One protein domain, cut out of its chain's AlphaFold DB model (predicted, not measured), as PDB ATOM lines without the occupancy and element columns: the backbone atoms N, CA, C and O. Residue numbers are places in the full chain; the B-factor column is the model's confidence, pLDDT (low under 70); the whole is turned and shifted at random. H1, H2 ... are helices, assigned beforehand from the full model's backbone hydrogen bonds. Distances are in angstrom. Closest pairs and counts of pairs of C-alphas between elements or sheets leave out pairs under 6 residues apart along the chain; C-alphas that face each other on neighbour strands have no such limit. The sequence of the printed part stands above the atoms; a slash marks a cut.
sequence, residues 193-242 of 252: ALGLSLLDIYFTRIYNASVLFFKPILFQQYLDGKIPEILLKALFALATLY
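AT A GLANCE: This is residues 193 to 242 of the 252 residues of the protein "Zn(2)-C6 fungal-type domain-containing protein" of Aspergillus pseudotamarii (UniProt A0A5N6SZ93). Helices H1 and H3 lie side by side, running opposite ways with little contact, and H4 crosses one face of this pair, its later part packed on H1. The short H2 sits at the turn from H1 to H3. The 50 printed residues hold four named helices, H1 to H4, and no named strand: all helix, compact with a radius of gyration of the C-alphas of 9.8 A, spanning 25 by 19 by 18 A.

IN THESE COORDINATES: H1, residues 193 to 205, begins at C-alpha 193 (184.102, 170.554, 204.169) and is 18.4 A long. H2 is residues 209 to 212, H3 residues 215 to 223, 12.4 A. H4, residues 229 to 240, 16.0 A, ends at C-alpha 240 (175.988, 161.368, 196.639).

HOW THE PARTS SIT: H1 is the hub. It touches H2 only at the corner, and only just, with 3 pairs of C-alphas within 8 A; the closest are Phe 203 and Ala 209, 5.3 A. H1 and H3 only just touch, also with 3 pairs, closest C-alphas Phe 203 and Lys 215, 7.2 A, at a shallow tilt of 20 degrees, opposite ways. H4 touches H1 with residues 235 to 240 alone, closest C-alphas Tyr 202 and Ala 239, 4.8 A, at a steep tilt of 63 degrees, the same way. H3 and H4 are only just apart, at 8.4 A. In H1, H3 and H4 every O i to N i+4 pair is within hydrogen-bond range; H2 is too short for one.

THE WHOLE: The C-alphas farthest apart, Asp 224 and Leu 241, are 25.6 A apart. The printed part has no cut, the three links are tight, and no printed residue is under pLDDT 70.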
ATOM      1  N   ALA A 193     183.107 171.578 204.482       93.69
ATOM      2  CA  ALA A 193     184.102 170.554 204.169       93.69
ATOM      3  C   ALA A 193     183.498 169.375 203.380       93.69
ATOM      4  O   ALA A 193     184.051 168.971 202.357       93.69
ATOM      5  N   LEU A 194     182.326 168.883 203.794       94.31
ATOM      6  CA  LEU A 194     181.602 167.833 203.074       94.31
ATOM      7  C   LEU A 194     181.119 168.334 201.712       94.31
ATOM      8  O   LEU A 194     181.296 167.638 200.715       94.31
ATOM      9  N   GLY A 195     180.600 169.559 201.632       95.12
ATOM     10  CA  GLY A 195     180.201 170.151 200.355       95.12
ATOM     11  C   GLY A 195     181.351 170.237 199.345       95.12
ATOM     12  O   GLY A 195     181.165 169.892 198.183       95.12
ATOM     13  N   LEU A 196     182.563 170.600 199.783       96.12
ATOM     14  CA  LEU A 196     183.753 170.589 198.921       96.12
ATOM     15  C   LEU A 196     184.087 169.182 198.414       96.12
ATOM     16  O   LEU A 196     184.370 169.024 197.226       96.12
ATOM     17  N   SER A 197     184.015 168.167 199.282       96.25
ATOM     18  CA  SER A 197     184.244 166.773 198.877       96.25
ATOM     19  C   SER A 197     183.205 166.293 197.855       96.25
ATOM     20  O   SER A 197     183.558 165.682 196.850       96.25
ATOM     21  N   LEU A 198     181.933 166.665 198.037       96.12
ATOM     22  CA  LEU A 198     180.853 166.342 197.104       96.12
ATOM     23  C   LEU A 198     181.025 167.060 195.762       96.12
ATOM     24  O   LEU A 198     180.821 166.446 194.717       96.12
ATOM     25  N   LEU A 199     181.452 168.327 195.752       96.44
ATOM     26  CA  LEU A 199     181.796 169.012 194.500       96.44
ATOM     27  C   LEU A 199     182.960 168.323 193.788       96.44
ATOM     28  O   LEU A 199     182.955 168.219 192.562       96.44
ATOM     29  N   ASP A 200     183.957 167.841 194.526       96.56
ATOM     30  CA  ASP A 200     185.092 167.153 193.919       96.56
ATOM     31  C   ASP A 200     184.665 165.831 193.271       96.56
ATOM     32  O   ASP A 200     185.006 165.563 192.112       96.56
ATOM     33  N   ILE A 201     183.814 165.067 193.960       95.62
ATOM     34  CA  ILE A 201     183.173 163.860 193.426       95.62
ATOM     35  C   ILE A 201     182.335 164.197 192.188       95.62
ATOM     36  O   ILE A 201     182.467 163.511 191.175       95.62
ATOM     37  N   TYR A 202     181.537 165.271 192.219       96.31
ATOM     38  CA  TYR A 202     180.738 165.724 191.076       96.31
ATOM     39  C   TYR A 202     181.614 165.925 189.832       96.31
ATOM     40  O   TYR A 202     181.355 165.326 188.790       96.31
ATOM     41  N   PHE A 203     182.703 166.690 189.939       96.00
ATOM     42  CA  PHE A 203     183.599 166.926 188.798       96.00
ATOM     43  C   PHE A 203     184.390 165.696 188.355       96.00
ATOM     44  O   PHE A 203     184.794 165.621 187.197       96.00
ATOM     45  N   THR A 204     184.634 164.757 189.264       95.69
ATOM     46  CA  THR A 204     185.409 163.548 188.976       95.69
ATOM     47  C   THR A 204     184.551 162.463 188.330       95.69
ATOM     48  O   THR A 204     185.026 161.731 187.462       95.69
ATOM     49  N   ARG A 205     183.287 162.335 188.748       94.88
ATOM     50  CA  ARG A 205     182.403 161.227 188.356       94.88
ATOM     51  C   ARG A 205     181.398 161.598 187.271       94.88
ATOM     52  O   ARG A 205     180.947 160.714 186.549       94.88
ATOM     53  N   ILE A 206     181.067 162.880 187.107       93.81
ATOM     54  CA  ILE A 206     180.057 163.320 186.138       93.81
ATOM     55  C   ILE A 206     180.742 163.876 184.889       93.81
ATOM     56  O   ILE A 206     181.353 164.942 184.901       93.81
ATOM     57  N   TYR A 207     180.618 163.141 183.780       90.94
ATOM     58  CA  TYR A 207     181.390 163.370 182.550       90.94
ATOM     59  C   TYR A 207     181.233 164.780 181.954       90.94
ATOM     60  O   TYR A 207     182.172 165.327 181.378       90.94
ATOM     61  N   ASN A 208     180.048 165.381 182.068       90.25
ATOM     62  CA  ASN A 208     179.740 166.705 181.529       90.25
ATOM     63  C   ASN A 208     179.889 167.835 182.559       90.25
ATOM     64  O   ASN A 208     179.621 168.987 182.214       90.25
ATOM     65  N   ALA A 209     180.355 167.550 183.780       93.38
ATOM     66  CA  ALA A 209     180.530 168.552 184.831       93.38
ATOM     67  C   ALA A 209     181.391 169.736 184.363       93.38
ATOM     68  O   ALA A 209     180.984 170.888 184.489       93.38
ATOM     69  N   SER A 210     182.530 169.452 183.720       92.00
ATOM     70  CA  SER A 210     183.464 170.463 183.194       92.00
ATOM     71  C   SER A 210     182.923 171.279 182.013       92.00
ATOM     72  O   SER A 210     183.504 172.301 181.654       92.00
ATOM     73  N   VAL A 211     181.839 170.822 181.375       92.19
ATOM     74  CA  VAL A 211     181.159 171.554 180.291       92.19
ATOM     75  C   VAL A 211     180.121 172.512 180.864       92.19
ATOM     76  O   VAL A 211     179.952 173.613 180.342       92.19
ATOM     77  N   LEU A 212     179.435 172.097 181.930       93.19
ATOM     78  CA  LEU A 212     178.423 172.908 182.605       93.19
ATOM     79  C   LEU A 212     179.060 173.986 183.484       93.19
ATOM     80  O   LEU A 212     178.595 175.124 183.510       93.19
ATOM     81  N   PHE A 213     180.140 173.634 184.178       94.56
ATOM     82  CA  PHE A 213     180.761 174.482 185.180       94.56
ATOM     83  C   PHE A 213     182.280 174.444 185.060       94.56
ATOM     84  O   PHE A 213     182.885 173.417 184.760       94.56
ATOM     85  N   PHE A 214     182.923 175.570 185.354       95.62
ATOM     86  CA  PHE A 214     184.373 175.609 185.477       95.62
ATOM     87  C   PHE A 214     184.771 175.370 186.935       95.62
ATOM     88  O   PHE A 214     184.473 176.196 187.798       95.62
ATOM     89  N   LYS A 215     185.454 174.247 187.194       93.94
ATOM     90  CA  LYS A 215     185.790 173.755 188.542       93.94
ATOM     91  C   LYS A 215     186.321 174.836 189.499       93.94
ATOM     92  O   LYS A 215     185.685 175.041 190.526       93.94
ATOM     93  N   PRO A 216     187.399 175.586 189.205       94.94
ATOM     94  CA  PRO A 216     187.944 176.524 190.189       94.94
ATOM     95  C   PRO A 216     187.012 177.716 190.466       94.94
ATOM     96  O   PRO A 216     186.924 178.150 191.609       94.94
ATOM     97  N   ILE A 217     186.260 178.201 189.467       95.62
ATOM     98  CA  ILE A 217     185.281 179.283 189.681       95.62
ATOM     99  C   ILE A 217     184.118 178.781 190.536       95.62
ATOM    100  O   ILE A 217     183.707 179.481 191.457       95.62
ATOM    101  N   LEU A 218     183.606 177.575 190.268       96.00
ATOM    102  CA  LEU A 218     182.508 177.014 191.053       96.00
ATOM    103  C   LEU A 218     182.930 176.803 192.515       96.00
ATOM    104  O   LEU A 218     182.199 177.170 193.425       96.00
ATOM    105  N   PHE A 219     184.132 176.274 192.753       96.62
ATOM    106  CA  PHE A 219     184.649 176.096 194.112       96.62
ATOM    107  C   PHE A 219     184.817 177.438 194.830       96.62
ATOM    108  O   PHE A 219     184.392 177.570 195.974       96.62
ATOM    109  N   GLN A 220     185.359 178.456 194.160       97.19
ATOM    110  CA  GLN A 220     185.471 179.794 194.738       97.19
ATOM    111  C   GLN A 220     184.095 180.401 195.053       97.19
ATOM    112  O   GLN A 220     183.880 180.907 196.147       97.19
ATOM    113  N   GLN A 221     183.133 180.308 194.133       96.19
ATOM    114  CA  GLN A 221     181.778 180.817 194.356       96.19
ATOM    115  C   GLN A 221     181.055 180.079 195.485       96.19
ATOM    116  O   GLN A 221     180.282 180.700 196.214       96.19
ATOM    117  N   TYR A 222     181.311 178.778 195.648       96.44
ATOM    118  CA  TYR A 222     180.798 178.011 196.777       96.44
ATOM    119  C   TYR A 222     181.369 178.529 198.098       96.44
ATOM    120  O   TYR A 222     180.628 178.749 199.055       96.44
ATOM    121  N   LEU A 223     182.680 178.785 198.132       95.88
ATOM    122  CA  LEU A 223     183.334 179.366 199.299       95.88
ATOM    123  C   LEU A 223     182.799 180.779 199.620       95.88
ATOM    124  O   LEU A 223     182.624 181.142 200.784       95.88
ATOM    125  N   ASP A 224     182.485 181.560 198.600       95.88
ATOM    126  CA  ASP A 224     181.931 182.902 198.772       95.88
ATOM    127  C   ASP A 224     180.427 182.901 199.119       95.88
ATOM    128  O   ASP A 224     179.854 183.970 199.310       95.88
ATOM    129  N   GLY A 225     179.759 181.738 199.150       94.56
ATOM    130  CA  GLY A 225     178.311 181.651 199.373       94.56
ATOM    131  C   GLY A 225     177.471 182.248 198.234       94.56
ATOM    132  O   GLY A 225     176.317 182.608 198.436       94.56
ATOM    133  N   LYS A 226     178.041 182.371 197.029       95.50
ATOM    134  CA  LYS A 226     177.396 183.003 195.859       95.50
ATOM    135  C   LYS A 226     176.554 182.034 195.025       95.50
ATOM    136  O   LYS A 226     175.913 182.453 194.065       95.50
ATOM    137  N   ILE A 227     176.591 180.739 195.342       95.12
ATOM    138  CA  ILE A 227     175.852 179.707 194.608       95.12
ATOM    139  C   ILE A 227     174.460 179.536 195.227       95.12
ATOM    140  O   ILE A 227     174.375 179.308 196.433       95.12
ATOM    141  N   PRO A 228     173.378 179.570 194.424       94.88
ATOM    142  CA  PRO A 228     172.032 179.303 194.918       94.88
ATOM    143  C   PRO A 228     171.925 177.933 195.594       94.88
ATOM    144  O   PRO A 228     172.365 176.924 195.035       94.88
ATOM    145  N   GLU A 229     171.272 177.871 196.755       91.62
ATOM    146  CA  GLU A 229     171.162 176.631 197.537       91.62
ATOM    147  C   GLU A 229     170.508 175.487 196.761       91.62
ATOM    148  O   GLU A 229     170.917 174.338 196.888       91.62
ATOM    149  N   ILE A 230     169.514 175.795 195.927       93.88
ATOM    150  CA  ILE A 230     168.795 174.806 195.110       93.88
ATOM    151  C   ILE A 230     169.755 174.121 194.130       93.88
ATOM    152  O   ILE A 230     169.733 172.899 193.985       93.88
ATOM    153  N   LEU A 231     170.634 174.899 193.489       94.94
ATOM    154  CA  LEU A 231     171.654 174.360 192.594       94.94
ATOM    155  C   LEU A 231     172.637 173.495 193.382       94.94
ATOM    156  O   LEU A 231     172.975 172.395 192.956       94.94
ATOM    157  N   LEU A 232     173.063 173.972 194.547       95.19
ATOM    158  CA  LEU A 232     174.005 173.256 195.388       95.19
ATOM    159  C   LEU A 232     173.443 171.908 195.870       95.19
ATOM    160  O   LEU A 232     174.123 170.891 195.770       95.19
ATOM    161  N   LYS A 233     172.171 171.879 196.287       93.88
ATOM    162  CA  LYS A 233     171.430 170.656 196.634       93.88
ATOM    163  C   LYS A 233     171.381 169.678 195.462       93.88
ATOM    164  O   LYS A 233     171.650 168.498 195.658       93.88
ATOM    165  N   ALA A 234     171.105 170.154 194.246       95.00
ATOM    166  CA  ALA A 234     171.099 169.304 193.056       95.00
ATOM    167  C   ALA A 234     172.489 168.714 192.754       95.00
ATOM    168  O   ALA A 234     172.612 167.520 192.489       95.00
ATOM    169  N   LEU A 235     173.545 169.529 192.832       95.50
ATOM    170  CA  LEU A 235     174.924 169.074 192.631       95.50
ATOM    171  C   LEU A 235     175.338 168.038 193.683       95.50
ATOM    172  O   LEU A 235     175.923 167.012 193.338       95.50
ATOM    173  N   PHE A 236     175.002 168.282 194.951       95.38
ATOM    174  CA  PHE A 236     175.285 167.368 196.056       95.38
ATOM    175  C   PHE A 236     174.513 166.062 195.931       95.38
ATOM    176  O   PHE A 236     175.124 165.007 196.053       95.38
ATOM    177  N   ALA A 237     173.222 166.113 195.600       94.44
ATOM    178  CA  ALA A 237     172.413 164.920 195.368       94.44
ATOM    179  C   ALA A 237     173.000 164.041 194.249       94.44
ATOM    180  O   ALA A 237     173.099 162.822 194.384       94.44
ATOM    181  N   LEU A 238     173.461 164.657 193.158       94.81
ATOM    182  CA  LEU A 238     174.125 163.936 192.072       94.81
ATOM    183  C   LEU A 238     175.474 163.343 192.499       94.81
ATOM    184  O   LEU A 238     175.810 162.235 192.089       94.81
ATOM    185  N   ALA A 239     176.242 164.058 193.322       95.12
ATOM    186  CA  ALA A 239     177.508 163.564 193.853       95.12
ATOM    187  C   ALA A 239     177.316 162.388 194.821       95.12
ATOM    188  O   ALA A 239     178.089 161.430 194.776       95.12
ATOM    189  N   THR A 240     176.270 162.425 195.656       93.81
ATOM    190  CA  THR A 240     175.988 161.368 196.639       93.81
ATOM    191  C   THR A 240     175.714 160.008 196.007       93.81
ATOM    192  O   THR A 240     175.991 158.997 196.641       93.81
ATOM    193  N   LEU A 241     175.293 159.956 194.737       92.81
ATOM    194  CA  LEU A 241     175.152 158.701 193.985       92.81
ATOM    195  C   LEU A 241     176.466 157.911 193.860       92.81
ATOM    196  O   LEU A 241     176.441 156.718 193.576       92.81
ATOM    197  N   TYR A 242     177.607 158.573 194.053       91.56
ATOM    198  CA  TYR A 242     178.937 157.979 193.935       91.56
ATOM    199  C   TYR A 242     179.664 157.855 195.278       91.56
ATOM    200  O   TYR A 242     180.840 157.483 195.300       91.56
TER     201      TYR A 242